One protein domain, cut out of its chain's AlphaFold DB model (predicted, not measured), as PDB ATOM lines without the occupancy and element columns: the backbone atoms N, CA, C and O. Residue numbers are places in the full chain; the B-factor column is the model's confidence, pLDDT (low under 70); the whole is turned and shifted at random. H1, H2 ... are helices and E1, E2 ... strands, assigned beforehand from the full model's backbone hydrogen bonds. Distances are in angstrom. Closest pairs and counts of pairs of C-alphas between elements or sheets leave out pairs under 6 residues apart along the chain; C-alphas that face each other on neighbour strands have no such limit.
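This is residues 1 to 107 of the 107 residues of an uncharacterized protein of Streptococcus sp. HMSC034F03 (UniProt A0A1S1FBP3). A long, two-stranded hairpin, E2 and E3, reaches out from a small body and makes the longest axis; at its other end the short strands E1 and E4 extend the sheet beside E2, and H1 packs on one face there. The sheet is twisted and curled like part of a barrel, and long stretches with no named element lie before H1, between E3 and E4, and after E4. The printed part has 107 residues, with one named helix and four named strands in the order H1, E1, E2, E3, E4; the sheet runs E3, E2, E1, E4, antiparallel throughout. The class is mixed, helices and strands, with under half of the residues in named elements. The whole is only just loose, close to compact, with a radius of gyration of the C-alphas of 15.8 A, and elongated, spanning 53 by 31 by 30 A.

Residues 1 to 15 hold no named element. H1 is residues 16 to 26, 15.0 A long, and begins at C-alpha 16 (15.319, -27.617, 39.133). E1 is residues 30 to 33. E2, residues 38 to 52, is 38.5 A long, bends by 66 degrees at residue 49, and ends at C-alpha 52 (19.054, 2.726, 51.376). E3 is residues 55 to 68, 39.0 A long. E4, residues 87 to 89, ends at C-alpha 89 (15.414, -33.507, 49.551).

E1, E2 and E3 form a meander, each strand the antiparallel neighbour of the one before. With E4 they form a Greek key, in which E1 is also the antiparallel neighbour of E4. E2 and E3 are a hairpin, at 170 degrees between their directions, with N 44 and O 63 at 2.8 A and N 57 and O 50 at 2.9 A, within hydrogen-bond range. E1 and E2 are a hairpin too, with N 41 and O 30 at 2.7 A. Between E1 and E4, N 31 and O 88 are 2.7 A apart. E3 and E4 are the edge strands and stand apart. H1 is on the sheet, two layers with the helix on one face, at a height over the sheet of 7.8 A. It lies over E1 and runs along the strands, at 4 degrees to E1 on the local plane. Its closest C-alphas to E2 are those of Met 23 and Tyr 42, 6.3 A apart. In H1 every O i to N i+4 pair is within hydrogen-bond range.

The two C-alphas farthest apart, those of Gly 54 and Glu 107, are 53.4 A apart. The printed part has no cut. The link from E3 to E4 is long, with 18 residues; the other three links are tight. Mean pLDDT of the printed part is 90.6, and residues 1 to 2 and 106 to 107 are under 70.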
ATOM      1  N   MET A   1       3.876 -17.954  57.841       46.56
ATOM      2  CA  MET A   1       4.533 -19.155  58.387       46.56
ATOM      3  C   MET A   1       4.725 -20.072  57.200       46.56
ATOM      4  O   MET A   1       3.740 -20.272  56.504       46.56
ATOM      5  N   ALA A   2       5.958 -20.476  56.893       57.59
ATOM      6  CA  ALA A   2       6.187 -21.481  55.858       57.59
ATOM      7  C   ALA A   2       5.596 -22.799  56.368       57.59
ATOM      8  O   ALA A   2       5.859 -23.180  57.510       57.59
ATOM      9  N   GLU A   3       4.723 -23.416  55.582       76.06
ATOM     10  CA  GLU A   3       4.231 -24.757  55.880       76.06
ATOM     11  C   GLU A   3       5.358 -25.732  55.536       76.06
ATOM     12  O   GLU A   3       5.967 -25.617  54.469       76.06
ATOM     13  N   LEU A   4       5.699 -26.625  56.464       83.25
ATOM     14  CA  LEU A   4       6.746 -27.615  56.222       83.25
ATOM     15  C   LEU A   4       6.280 -28.577  55.130       83.25
ATOM     16  O   LEU A   4       5.109 -28.958  55.096       83.25
ATOM     17  N   LEU A   5       7.194 -28.953  54.238       86.12
ATOM     18  CA  LEU A   5       6.892 -29.915  53.191       86.12
ATOM     19  C   LEU A   5       6.679 -31.298  53.820       86.12
ATOM     20  O   LEU A   5       7.499 -31.760  54.613       86.12
ATOM     21  N   ASP A   6       5.610 -31.994  53.433       86.00
ATOM     22  CA  ASP A   6       5.474 -33.417  53.746       86.00
ATOM     23  C   ASP A   6       6.388 -34.235  52.820       86.00
ATOM     24  O   ASP A   6       5.990 -34.699  51.745       86.00
ATOM     25  N   VAL A   7       7.642 -34.384  53.244       81.38
ATOM     26  CA  VAL A   7       8.707 -35.072  52.501       81.38
ATOM     27  C   VAL A   7       8.384 -36.537  52.189       81.38
ATOM     28  O   VAL A   7       8.979 -37.121  51.282       81.38
ATOM     29  N   GLU A   8       7.436 -37.166  52.895       82.62
ATOM     30  CA  GLU A   8       7.064 -38.553  52.612       82.62
ATOM     31  C   GLU A   8       6.305 -38.694  51.288       82.62
ATOM     32  O   GLU A   8       6.423 -39.736  50.632       82.62
ATOM     33  N   THR A   9       5.609 -37.631  50.879       83.25
ATOM     34  CA  THR A   9       4.758 -37.567  49.681       83.25
ATOM     35  C   THR A   9       5.487 -37.089  48.424       83.25
ATOM     36  O   THR A   9       4.914 -37.106  47.334       83.25
ATOM     37  N   VAL A  10       6.747 -36.672  48.556       87.50
ATOM     38  CA  VAL A  10       7.547 -36.145  47.446       87.50
ATOM     39  C   VAL A  10       8.068 -37.291  46.572       87.50
ATOM     40  O   VAL A  10       8.708 -38.227  47.055       87.50
ATOM     41  N   THR A  11       7.811 -37.195  45.267       89.81
ATOM     42  CA  THR A  11       8.418 -38.041  44.229       89.81
ATOM     43  C   THR A  11       9.826 -37.529  43.922       89.81
ATOM     44  O   THR A  11      10.007 -36.348  43.624       89.81
ATOM     45  N   GLU A  12      10.824 -38.413  43.963       91.75
ATOM     46  CA  GLU A  12      12.241 -38.068  43.801       91.75
ATOM     47  C   GLU A  12      12.947 -39.036  42.830       91.75
ATOM     48  O   GLU A  12      12.756 -40.253  42.941       91.75
ATOM     49  N   PRO A  13      13.836 -38.558  41.933       94.69
ATOM     50  CA  PRO A  13      14.288 -37.173  41.800       94.69
ATOM     51  C   PRO A  13      13.280 -36.238  41.124       94.69
ATOM     52  O   PRO A  13      12.480 -36.653  40.286       94.69
ATOM     53  N   PHE A  14      13.400 -34.946  41.419       94.44
ATOM     54  CA  PHE A  14      12.636 -33.866  40.792       94.44
ATOM     55  C   PHE A  14      13.531 -32.912  39.980       94.44
ATOM     56  O   PHE A  14      14.753 -33.070  39.912       94.44
ATOM     57  N   ASP A  15      12.905 -31.963  39.280       94.81
ATOM     58  CA  ASP A  15      13.577 -30.968  38.435       94.81
ATOM     59  C   ASP A  15      14.015 -29.712  39.209       94.81
ATOM     60  O   ASP A  15      13.625 -29.480  40.358       94.81
ATOM     61  N   LEU A  16      14.826 -28.870  38.558       94.31
ATOM     62  CA  LEU A  16      15.319 -27.617  39.133       94.31
ATOM     63  C   LEU A  16      14.187 -26.670  39.554       94.31
ATOM     64  O   LEU A  16      14.306 -25.985  40.566       94.31
ATOM     65  N   GLN A  17      13.087 -26.609  38.801       94.69
ATOM     66  CA  GLN A  17      11.970 -25.728  39.147       94.69
ATOM     67  C   GLN A  17      11.340 -26.149  40.481       94.69
ATOM     68  O   GLN A  17      11.085 -25.307  41.342       94.69
ATOM     69  N   THR A  18      11.139 -27.450  40.664       95.31
ATOM     70  CA  THR A  18      10.617 -28.037  41.896       95.31
ATOM     71  C   THR A  18      11.584 -27.827  43.060       95.31
ATOM     72  O   THR A  18      11.152 -27.404  44.130       95.31
ATOM     73  N   ALA A  19      12.888 -28.016  42.832       95.12
ATOM     74  CA  ALA A  19      13.937 -27.734  43.812       95.12
ATOM     75  C   ALA A  19      13.906 -26.285  44.315       95.12
ATOM     76  O   ALA A  19      13.903 -26.038  45.520       95.12
ATOM     77  N   LEU A  20      13.854 -25.316  43.393       94.00
ATOM     78  CA  LEU A  20      13.798 -23.897  43.741       94.00
ATOM     79  C   LEU A  20      12.529 -23.559  44.526       94.00
ATOM     80  O   LEU A  20      12.609 -22.803  45.490       94.00
ATOM     81  N   ARG A  21      11.385 -24.143  44.148       94.56
ATOM     82  CA  ARG A  21      10.123 -23.959  44.870       94.56
ATOM     83  C   ARG A  21      10.219 -24.472  46.306       94.56
ATOM     84  O   ARG A  21       9.911 -23.716  47.218       94.56
ATOM     85  N   TYR A  22      10.680 -25.704  46.520       94.75
ATOM     86  CA  TYR A  22      10.801 -26.268  47.871       94.75
ATOM     87  C   TYR A  22      11.785 -25.484  48.746       94.75
ATOM     88  O   TYR A  22      11.518 -25.227  49.919       94.75
ATOM     89  N   MET A  23      12.888 -25.010  48.172       94.06
ATOM     90  CA  MET A  23      13.831 -24.158  48.896       94.06
ATOM     91  C   MET A  23      13.234 -22.781  49.250       94.06
ATOM     92  O   MET A  23      13.524 -22.247  50.319       94.06
ATOM     93  N   ASP A  24      12.427 -22.181  48.370       91.69
ATOM     94  CA  ASP A  24      11.867 -20.838  48.576       91.69
ATOM     95  C   ASP A  24      10.627 -20.829  49.482       91.69
ATOM     96  O   ASP A  24      10.520 -19.986  50.373       91.69
ATOM     97  N   GLU A  25       9.706 -21.768  49.264       92.25
ATOM     98  CA  GLU A  25       8.405 -21.819  49.938       92.25
ATOM     99  C   GLU A  25       8.464 -22.570  51.272       92.25
ATOM    100  O   GLU A  25       7.814 -22.155  52.234       92.25
ATOM    101  N   ASN A  26       9.254 -23.646  51.345       92.50
ATOM    102  CA  ASN A  26       9.305 -24.539  52.506       92.50
ATOM    103  C   ASN A  26      10.615 -24.406  53.304       92.50
ATOM    104  O   ASN A  26      10.665 -24.795  54.468       92.50
ATOM    105  N   GLY A  27      11.660 -23.808  52.718       91.94
ATOM    106  CA  GLY A  27      12.978 -23.699  53.351       91.94
ATOM    107  C   GLY A  27      13.778 -25.003  53.319       91.94
ATOM    108  O   GLY A  27      14.677 -25.179  54.138       91.94
ATOM    109  N   GLU A  28      13.450 -25.910  52.394       94.56
ATOM    110  CA  GLU A  28      14.101 -27.215  52.302       94.56
ATOM    111  C   GLU A  28      15.567 -27.112  51.875       94.56
ATOM    112  O   GLU A  28      15.963 -26.288  51.042       94.56
ATOM    113  N   PHE A  29      16.360 -28.038  52.408       95.50
ATOM    114  CA  PHE A  29      17.697 -28.329  51.917       95.50
ATOM    115  C   PHE A  29      17.561 -29.292  50.739       95.50
ATOM    116  O   PHE A  29      16.977 -30.365  50.869       95.50
ATOM    117  N   ILE A  30      18.110 -28.933  49.584       96.25
ATOM    118  CA  ILE A  30      17.989 -29.726  48.358       96.25
ATOM    119  C   ILE A  30      19.342 -30.327  48.010       96.25
ATOM    120  O   ILE A  30      20.317 -29.604  47.874       96.25
ATOM    121  N   ARG A  31      19.421 -31.635  47.794       96.50
ATOM    122  CA  ARG A  31      20.608 -32.302  47.257       96.50
ATOM    123  C   ARG A  31      20.544 -32.365  45.736       96.50
ATOM    124  O   ARG A  31      19.557 -32.835  45.180       96.50
ATOM    125  N   PHE A  32      21.605 -31.940  45.062       95.75
ATOM    126  CA  PHE A  32      21.838 -32.213  43.649       95.75
ATOM    127  C   PHE A  32      22.844 -33.357  43.529       95.75
ATOM    128  O   PHE A  32      23.979 -33.232  43.988       95.75
ATOM    129  N   LYS A  33      22.417 -34.471  42.927       94.50
ATOM    130  CA  LYS A  33      23.230 -35.679  42.768       94.50
ATOM    131  C   LYS A  33      23.110 -36.237  41.356       94.50
ATOM    132  O   LYS A  33      22.080 -36.800  40.996       94.50
ATOM    133  N   ASN A  34      24.207 -36.204  40.609       91.88
ATOM    134  CA  ASN A  34      24.372 -36.948  39.359       91.88
ATOM    135  C   ASN A  34      25.720 -37.696  39.358       91.88
ATOM    136  O   ASN A  34      26.345 -37.857  40.409       91.88
ATOM    137  N   ASP A  35      26.169 -38.199  38.210       88.88
ATOM    138  CA  ASP A  35      27.420 -38.969  38.118       88.88
ATOM    139  C   ASP A  35      28.681 -38.143  38.418       88.88
ATOM    140  O   ASP A  35      29.716 -38.705  38.768       88.88
ATOM    141  N   THR A  36      28.609 -36.818  38.283       88.56
ATOM    142  CA  THR A  36      29.761 -35.909  38.409       88.56
ATOM    143  C   THR A  36      29.726 -35.081  39.690       88.56
ATOM    144  O   THR A  36      30.771 -34.807  40.274       88.56
ATOM    145  N   ASP A  37      28.537 -34.677  40.115       92.12
ATOM    146  CA  ASP A  37      28.310 -33.664  41.131       92.12
ATOM    147  C   ASP A  37      27.455 -34.249  42.272       92.12
ATOM    148  O   ASP A  37      26.487 -34.982  42.039       92.12
ATOM    149  N   ASP A  38      27.831 -33.936  43.515       95.00
ATOM    150  CA  ASP A  38      27.100 -34.313  44.730       95.00
ATOM    151  C   ASP A  38      27.268 -33.228  45.801       95.00
ATOM    152  O   ASP A  38      28.321 -33.112  46.433       95.00
ATOM    153  N   TYR A  39      26.242 -32.400  45.969       96.06
ATOM    154  CA  TYR A  39      26.213 -31.324  46.957       96.06
ATOM    155  C   TYR A  39      24.776 -31.023  47.369       96.06
ATOM    156  O   TYR A  39      23.842 -31.279  46.610       96.06
ATOM    157  N   TYR A  40      24.586 -30.434  48.547       96.69
ATOM    158  CA  TYR A  40      23.293 -29.870  48.926       96.69
ATOM    159  C   TYR A  40      23.322 -28.348  48.885       96.69
ATOM    160  O   TYR A  40      24.372 -27.735  49.068       96.69
ATOM    161  N   ILE A  41      22.164 -27.756  48.614       96.00
ATOM    162  CA  ILE A  41      21.911 -26.326  48.522       96.00
ATOM    163  C   ILE A  41      20.796 -25.930  49.485       96.00
ATOM    164  O   ILE A  41      19.860 -26.695  49.713       96.00
ATOM    165  N   TYR A  42      20.883 -24.729  50.040       95.50
ATOM    166  CA  TYR A  42      19.815 -24.156  50.854       95.50
ATOM    167  C   TYR A  42      19.838 -22.633  50.788       95.50
ATOM    168  O   TYR A  42      20.867 -22.014  50.495       95.50
ATOM    169  N   LYS A  43      18.688 -22.022  51.072       94.56
ATOM    170  CA  LYS A  43      18.531 -20.570  51.120       94.56
ATOM    171  C   LYS A  43      18.632 -20.086  52.562       94.56
ATOM    172  O   LYS A  43      17.962 -20.592  53.452       94.56
ATOM    173  N   GLU A  44      19.429 -19.052  52.776       92.88
ATOM    174  CA  GLU A  44      19.534 -18.333  54.043       92.88
ATOM    175  C   GLU A  44      19.126 -16.869  53.834       92.88
ATOM    176  O   GLU A  44      19.310 -16.301  52.759       92.88
ATOM    177  N   THR A  45      18.586 -16.225  54.868       92.56
ATOM    178  CA  THR A  45      18.412 -14.768  54.882       92.56
ATOM    179  C   THR A  45      19.406 -14.131  55.838       92.56
ATOM    180  O   THR A  45      19.307 -14.292  57.052       92.56
ATOM    181  N   GLN A  46      20.333 -13.340  55.299       93.00
ATOM    182  CA  GLN A  46      21.290 -12.599  56.107       93.00
ATOM    183  C   GLN A  46      20.810 -11.165  56.346       93.00
ATOM    184  O   GLN A  46      20.447 -10.444  55.414       93.00
ATOM    185  N   LYS A  47      20.882 -10.711  57.600       94.19
ATOM    186  CA  LYS A  47      20.699  -9.299  57.958       94.19
ATOM    187  C   LYS A  47      22.036  -8.583  57.929       94.19
ATOM    188  O   LYS A  47      22.924  -8.902  58.715       94.19
ATOM    189  N   ARG A  48      22.170  -7.574  57.069       92.25
ATOM    190  CA  ARG A  48      23.389  -6.755  56.998       92.25
ATOM    191  C   ARG A  48      23.082  -5.262  56.931       92.25
ATOM    192  O   ARG A  48      22.038  -4.872  56.408       92.25
ATOM    193  N   PRO A  49      23.966  -4.395  57.450       94.81
ATOM    194  CA  PRO A  49      23.827  -2.959  57.262       94.81
ATOM    195  C   PRO A  49      24.056  -2.582  55.788       94.81
ATOM    196  O   PRO A  49      25.062  -2.962  55.199       94.81
ATOM    197  N   ALA A  50      23.155  -1.787  55.214       93.69
ATOM    198  CA  ALA A  50      23.279  -1.197  53.881       93.69
ATOM    199  C   ALA A  50      22.810   0.267  53.879       93.69
ATOM    200  O   ALA A  50      22.131   0.718  54.805       93.69
ATOM    201  N   ILE A  51      23.173   1.025  52.841       95.25
ATOM    202  CA  ILE A  51      22.676   2.388  52.623       95.25
ATOM    203  C   ILE A  51      21.475   2.318  51.680       95.25
ATOM    204  O   ILE A  51      21.622   1.958  50.517       95.25
ATOM    205  N   VAL A  52      20.290   2.684  52.171       91.25
ATOM    206  CA  VAL A  52      19.054   2.726  51.376       91.25
ATOM    207  C   VAL A  52      18.463   4.125  51.479       91.25
ATOM    208  O   VAL A  52      18.070   4.560  52.564       91.25
ATOM    209  N   GLY A  53      18.436   4.850  50.357       92.38
ATOM    210  CA  GLY A  53      17.987   6.248  50.320       92.38
ATOM    211  C   GLY A  53      18.853   7.181  51.175       92.38
ATOM    212  O   GLY A  53      18.327   8.008  51.913       92.38
ATOM    213  N   GLY A  54      20.178   6.992  51.155       95.00
ATOM    214  CA  GLY A  54      21.138   7.831  51.886       95.00
ATOM    215  C   GLY A  54      21.217   7.590  53.399       95.00
ATOM    216  O   GLY A  54      21.979   8.270  54.080       95.00
ATOM    217  N   LYS A  55      20.469   6.623  53.949       95.31
ATOM    218  CA  LYS A  55      20.492   6.275  55.380       95.31
ATOM    219  C   LYS A  55      20.924   4.829  55.594       95.31
ATOM    220  O   LYS A  55      20.541   3.944  54.829       95.31
ATOM    221  N   ARG A  56      21.679   4.586  56.669       95.94
ATOM    222  CA  ARG A  56      22.066   3.237  57.102       95.94
ATOM    223  C   ARG A  56      20.848   2.505  57.664       95.94
ATOM    224  O   ARG A  56      20.194   3.009  58.573       95.94
ATOM    225  N   LYS A  57      20.553   1.327  57.122       96.19
ATOM    226  CA  LYS A  57      19.468   0.439  57.556       96.19
ATOM    227  C   LYS A  57      19.973  -0.997  57.598       96.19
ATOM    228  O   LYS A  57      20.869  -1.352  56.838       96.19
ATOM    229  N   LEU A  58      19.398  -1.813  58.474       95.62
ATOM    230  CA  LEU A  58      19.519  -3.262  58.341       95.62
ATOM    231  C   LEU A  58      18.604  -3.702  57.202       95.62
ATOM    232  O   LEU A  58      17.435  -3.322  57.171       95.62
ATOM    233  N   VAL A  59      19.157  -4.460  56.265       94.88
ATOM    234  CA  VAL A  59      18.417  -5.063  55.159       94.88
ATOM    235  C   VAL A  59      18.583  -6.572  55.217       94.88
ATOM    236  O   VAL A  59      19.648  -7.070  55.585       94.88
ATOM    237  N   GLU A  60      17.518  -7.278  54.869       94.69
ATOM    238  CA  GLU A  60      17.524  -8.721  54.665       94.69
ATOM    239  C   GLU A  60      17.940  -9.003  53.223       94.69
ATOM    240  O   GLU A  60      17.401  -8.418  52.284       94.69
ATOM    241  N   VAL A  61      18.945  -9.856  53.054       91.88
ATOM    242  CA  VAL A  61      19.453 -10.270  51.748       91.88
ATOM    243  C   VAL A  61      19.395 -11.792  51.689       91.88
ATOM    244  O   VAL A  61      19.973 -12.437  52.566       91.88
ATOM    245  N   PRO A  62      18.710 -12.376  50.692       91.00
ATOM    246  CA  PRO A  62      18.747 -13.812  50.489       91.00
ATOM    247  C   PRO A  62      20.125 -14.224  49.965       91.00
ATOM    248  O   PRO A  62      20.672 -13.593  49.058       91.00
ATOM    249  N   LEU A  63      20.677 -15.285  50.536       92.00
ATOM    250  CA  LEU A  63      21.854 -15.987  50.051       92.00
ATOM    251  C   LEU A  63      21.472 -17.437  49.763       92.00
ATOM    252  O   LEU A  63      20.589 -17.994  50.411       92.00
ATOM    253  N   VAL A  64      22.153 -18.041  48.795       91.88
ATOM    254  CA  VAL A  64      22.095 -19.483  48.556       91.88
ATOM    255  C   VAL A  64      23.467 -20.043  48.876       91.88
ATOM    256  O   VAL A  64      24.474 -19.553  48.365       91.88
ATOM    257  N   TRP A  65      23.484 -21.055  49.728       95.00
ATOM    258  CA  TRP A  65      24.675 -21.799  50.095       95.00
ATOM    259  C   TRP A  65      24.659 -23.165  49.439       95.00
ATOM    260  O   TRP A  65      23.592 -23.714  49.174       95.00
ATOM    261  N   ALA A  66      25.850 -23.705  49.194       96.31
ATOM    262  CA  ALA A  66      26.017 -25.053  48.689       96.31
ATOM    263  C   ALA A  66      27.290 -25.689  49.240       96.31
ATOM    264  O   ALA A  66      28.347 -25.047  49.231       96.31
ATOM    265  N   PHE A  67      27.185 -26.943  49.676       96.88
ATOM    266  CA  PHE A  67      28.282 -27.691  50.286       96.88
ATOM    267  C   PHE A  67      28.322 -29.139  49.801       96.88
ATOM    268  O   PHE A  67      27.279 -29.767  49.604       96.88
ATOM    269  N   ASP A  68      29.534 -29.663  49.616       96.12
ATOM    270  CA  ASP A  68      29.764 -31.089  49.375       96.12
ATOM    271  C   ASP A  68      29.805 -31.897  50.686       96.12
ATOM    272  O   ASP A  68      29.716 -31.366  51.797       96.12
ATOM    273  N   ARG A  69      30.007 -33.211  50.557       95.12
ATOM    274  CA  ARG A  69      30.119 -34.147  51.689       95.12
ATOM    275  C   ARG A  69      31.292 -33.922  52.638       95.12
ATOM    276  O   ARG A  69      31.350 -34.558  53.685       95.12
ATOM    277  N   TYR A  70      32.248 -33.090  52.249       94.75
ATOM    278  CA  TYR A  70      33.418 -32.729  53.041       94.75
ATOM    279  C   TYR A  70      33.299 -31.302  53.589       94.75
ATOM    280  O   TYR A  70      34.275 -30.773  54.118       94.75
ATOM    281  N   ASN A  71      32.111 -30.697  53.478       92.62
ATOM    282  CA  ASN A  71      31.819 -29.329  53.884       92.62
ATOM    283  C   ASN A  71      32.620 -28.268  53.099       92.62
ATOM    284  O   ASN A  71      32.832 -27.152  53.577       92.62
ATOM    285  N   ASN A  72      33.065 -28.589  51.878       95.75
ATOM    286  CA  ASN A  72      33.634 -27.588  50.979       95.75
ATOM    287  C   ASN A  72      32.507 -26.795  50.326       95.75
ATOM    288  O   ASN A  72      31.561 -27.366  49.781       95.75
ATOM    289  N   SER A  73      32.639 -25.470  50.326       96.00
ATOM    290  CA  SER A  73      31.685 -24.608  49.634       96.00
ATOM    291  C   SER A  73      31.807 -24.767  48.118       96.00
ATOM    292  O   SER A  73      32.897 -24.647  47.548       96.00
ATOM    293  N   ILE A  74      30.674 -24.991  47.452       95.25
ATOM    294  CA  ILE A  74      30.605 -25.014  45.992       95.25
ATOM    295  C   ILE A  74      30.617 -23.575  45.478       95.25
ATOM    296  O   ILE A  74      29.709 -22.789  45.736       95.25
ATOM    297  N   THR A  75      31.655 -23.231  44.722       89.56
ATOM    298  CA  THR A  75      31.861 -21.872  44.190       89.56
ATOM    299  C   THR A  75      31.466 -21.728  42.723       89.56
ATOM    300  O   THR A  75      31.382 -20.612  42.216       89.56
ATOM    301  N   THR A  76      31.228 -22.839  42.021       88.81
ATOM    302  CA  THR A  76      30.861 -22.858  40.600       88.81
ATOM    303  C   THR A  76      29.707 -23.826  40.368       88.81
ATOM    304  O   THR A  76      29.829 -25.010  40.665       88.81
ATOM    305  N   PHE A  77      28.618 -23.334  39.775       86.62
ATOM    306  CA  PHE A  77      27.459 -24.142  39.398       86.62
ATOM    307  C   PHE A  77      27.402 -24.330  37.884       86.62
ATOM    308  O   PHE A  77      27.379 -23.361  37.121       86.62
ATOM    309  N   ARG A  78      27.351 -25.586  37.433       87.69
ATOM    310  CA  ARG A  78      27.170 -25.922  36.017       87.69
ATOM    311  C   ARG A  78      25.684 -26.035  35.705       87.69
ATOM    312  O   ARG A  78      25.105 -27.111  35.810       87.69
ATOM    313  N   PHE A  79      25.074 -24.929  35.284       84.75
ATOM    314  CA  PHE A  79      23.642 -24.882  34.960       84.75
ATOM    315  C   PHE A  79      23.202 -25.924  33.926       84.75
ATOM    316  O   PHE A  79      22.082 -26.408  34.002       84.75
ATOM    317  N   THR A  80      24.078 -26.317  32.997       87.12
ATOM    318  CA  THR A  80      23.781 -27.374  32.017       87.12
ATOM    319  C   THR A  80      23.418 -28.700  32.676       87.12
ATOM    320  O   THR A  80      22.504 -29.367  32.212       87.12
ATOM    321  N   ASN A  81      24.091 -29.051  33.775       85.94
ATOM    322  CA  ASN A  81      23.860 -30.299  34.502       85.94
ATOM    323  C   ASN A  81      22.581 -30.215  35.350       85.94
ATOM    324  O   ASN A  81      21.956 -31.218  35.658       85.94
ATOM    325  N   MET A  82      22.163 -29.004  35.722       87.88
ATOM    326  CA  MET A  82      20.978 -28.775  36.553       87.88
ATOM    327  C   MET A  82      19.657 -28.937  35.793       87.88
ATOM    328  O   MET A  82      18.598 -28.868  36.405       87.88
ATOM    329  N   PHE A  83      19.682 -29.135  34.474       86.62
ATOM    330  CA  PHE A  83      18.474 -29.498  33.729       86.62
ATOM    331  C   PHE A  83      18.131 -30.989  33.854       86.62
ATOM    332  O   PHE A  83      17.026 -31.389  33.483       86.62
ATOM    333  N   ASP A  84      19.036 -31.796  34.411       85.38
ATOM    334  CA  ASP A  84      18.761 -33.187  34.744       85.38
ATOM    335  C   ASP A  84      17.754 -33.270  35.905       85.38
ATOM    336  O   ASP A  84      17.782 -32.471  36.847       85.38
ATOM    337  N   LYS A  85      16.884 -34.289  35.885       87.62
ATOM    338  CA  LYS A  85      16.081 -34.670  37.060       87.62
ATOM    339  C   LYS A  85      16.983 -35.373  38.073       87.62
ATOM    340  O   LYS A  85      17.015 -36.599  38.144       87.62
ATOM    341  N   ALA A  86      17.754 -34.575  38.797       94.25
ATOM    342  CA  ALA A  86      18.814 -35.015  39.700       94.25
ATOM    343  C   ALA A  86      18.756 -34.297  41.061       94.25
ATOM    344  O   ALA A  86      19.761 -34.225  41.772       94.25
ATOM    345  N   PHE A  87      17.588 -33.749  41.418       95.75
ATOM    346  CA  PHE A  87      17.361 -33.088  42.698       95.75
ATOM    347  C   PHE A  87      16.558 -33.967  43.650       95.75
ATOM    348  O   PHE A  87      15.639 -34.673  43.237       95.75
ATOM    349  N   TYR A  88      16.920 -33.886  44.923       96.12
ATOM    350  CA  TYR A  88      16.374 -34.659  46.031       96.12
ATOM    351  C   TYR A  88      16.244 -33.746  47.254       96.12
ATOM    352  O   TYR A  88      16.952 -32.745  47.358       96.12
ATOM    353  N   ILE A  89      15.393 -34.084  48.211       95.12
ATOM    354  CA  ILE A  89      15.414 -33.507  49.551       95.12
ATOM    355  C   ILE A  89      16.655 -34.038  50.272       95.12
ATOM    356  O   ILE A  89      16.930 -35.241  50.302       95.12
ATOM    357  N   MET A  90      17.438 -33.129  50.846       95.56
ATOM    358  CA  MET A  90      18.587 -33.490  51.660       95.56
ATOM    359  C   MET A  90      18.112 -34.059  52.997       95.56
ATOM    360  O   MET A  90      17.339 -33.427  53.712       95.56
ATOM    361  N   LYS A  91      18.596 -35.254  53.344       93.62
ATOM    362  CA  LYS A  91      18.273 -35.917  54.610       93.62
ATOM    363  C   LYS A  91      19.346 -35.631  55.651       93.62
ATOM    364  O   LYS A  91      20.525 -35.524  55.314       93.62
ATOM    365  N   PHE A  92      18.930 -35.581  56.908       93.06
ATOM    366  CA  PHE A  92      19.802 -35.377  58.059       93.06
ATOM    367  C   PHE A  92      19.530 -36.458  59.102       93.06
ATOM    368  O   PHE A  92      18.409 -36.967  59.187       93.06
ATOM    369  N   ASP A  93      20.554 -36.829  59.861       94.00
ATOM    370  CA  ASP A  93      20.409 -37.732  61.001       94.00
ATOM    371  C   ASP A  93      19.943 -36.991  62.273       94.00
ATOM    372  O   ASP A  93      19.674 -35.787  62.259       94.00
ATOM    373  N   GLU A  94      19.835 -37.710  63.394       94.94
ATOM    374  CA  GLU A  94      19.411 -37.134  64.681       94.94
ATOM    375  C   GLU A  94      20.377 -36.072  65.233       94.94
ATOM    376  O   GLU A  94      19.968 -35.236  66.041       94.94
ATOM    377  N   ALA A  95      21.646 -36.086  64.815       94.81
ATOM    378  CA  ALA A  95      22.631 -35.073  65.185       94.81
ATOM    379  C   ALA A  95      22.558 -33.828  64.281       94.81
ATOM    380  O   ALA A  95      23.211 -32.825  64.569       94.81
ATOM    381  N   GLY A  96      21.741 -33.870  63.223       91.44
ATOM    382  CA  GLY A  96      21.649 -32.822  62.213       91.44
ATOM    383  C   GLY A  96      22.735 -32.924  61.145       91.44
ATOM    384  O   GLY A  96      22.964 -31.952  60.427       91.44
ATOM    385  N   GLU A  97      23.401 -34.074  61.022       94.19
ATOM    386  CA  GLU A  97      24.447 -34.282  60.029       94.19
ATOM    387  C   GLU A  97      23.853 -34.761  58.688       94.19
ATOM    388  O   GLU A  97      23.006 -35.661  58.658       94.19
ATOM    389  N   PRO A  98      24.293 -34.182  57.556       94.88
ATOM    390  CA  PRO A  98      23.999 -34.637  56.197       94.88
ATOM    391  C   PRO A  98      24.158 -36.153  55.957       94.88
ATOM    392  O   PRO A  98      25.266 -36.690  56.032       94.88
ATOM    393  N   ILE A  99      23.091 -36.838  55.528       95.12
ATOM    394  CA  ILE A  99      23.156 -38.237  55.069       95.12
ATOM    395  C   ILE A  99      23.464 -38.284  53.564       95.12
ATOM    396  O   ILE A  99      22.654 -37.888  52.723       95.12
ATOM    397  N   TRP A 100      24.635 -38.825  53.215       94.50
ATOM    398  CA  TRP A 100      25.149 -38.880  51.835       94.50
ATOM    399  C   TRP A 100      24.923 -40.209  51.114       94.50
ATOM    400  O   TRP A 100      25.379 -40.371  49.978       94.50
ATOM    401  N   ASP A 101      24.203 -41.140  51.735       93.62
ATOM    402  CA  ASP A 101      23.833 -42.407  51.112       93.62
ATOM    403  C   ASP A 101      23.076 -42.187  49.798       93.62
ATOM    404  O   ASP A 101      22.545 -41.103  49.527       93.62
ATOM    405  N   ALA A 102      23.058 -43.213  48.946       87.81
ATOM    406  CA  ALA A 102      22.360 -43.135  47.671       87.81
ATOM    407  C   ALA A 102      20.885 -42.748  47.905       87.81
ATOM    408  O   ALA A 102      20.209 -43.392  48.717       87.81
ATOM    409  N   PRO A 103      20.374 -41.708  47.223       82.88
ATOM    410  CA  PRO A 103      19.017 -41.249  47.453       82.88
ATOM    411  C   PRO A 103      18.017 -42.330  47.045       82.88
ATOM    412  O   PRO A 103      18.165 -43.005  46.021       82.88
ATOM    413  N   THR A 104      16.983 -42.499  47.864       75.69
ATOM    414  CA  THR A 104      15.898 -43.436  47.583       75.69
ATOM    415  C   THR A 104      15.051 -42.855  46.460       75.69
ATOM    416  O   THR A 104      14.470 -41.789  46.625       75.69
ATOM    417  N   LYS A 105      14.975 -43.537  45.316       71.00
ATOM    418  CA  LYS A 105      14.055 -43.134  44.251       71.00
ATOM    419  C   LYS A 105      12.638 -43.509  44.671       71.00
ATOM    420  O   LYS A 105      12.365 -44.688  44.894       71.00
ATOM    421  N   LYS A 106      11.772 -42.512  44.811       64.94
ATOM    422  CA  LYS A 106      10.327 -42.701  44.941       64.94
ATOM    423  C   LYS A 106       9.737 -42.294  43.600       64.94
ATOM    424  O   LYS A 106       9.726 -41.103  43.301       64.94
ATOM    425  N   GLU A 107       9.351 -43.280  42.795       57.72
ATOM    426  CA  GLU A 107       8.704 -43.101  41.484       57.72
ATOM    427  C   GLU A 107       7.179 -43.139  41.609       57.72
ATOM    428  O   GLU A 107       6.672 -43.987  42.381       57.72
TER     429      GLU A 107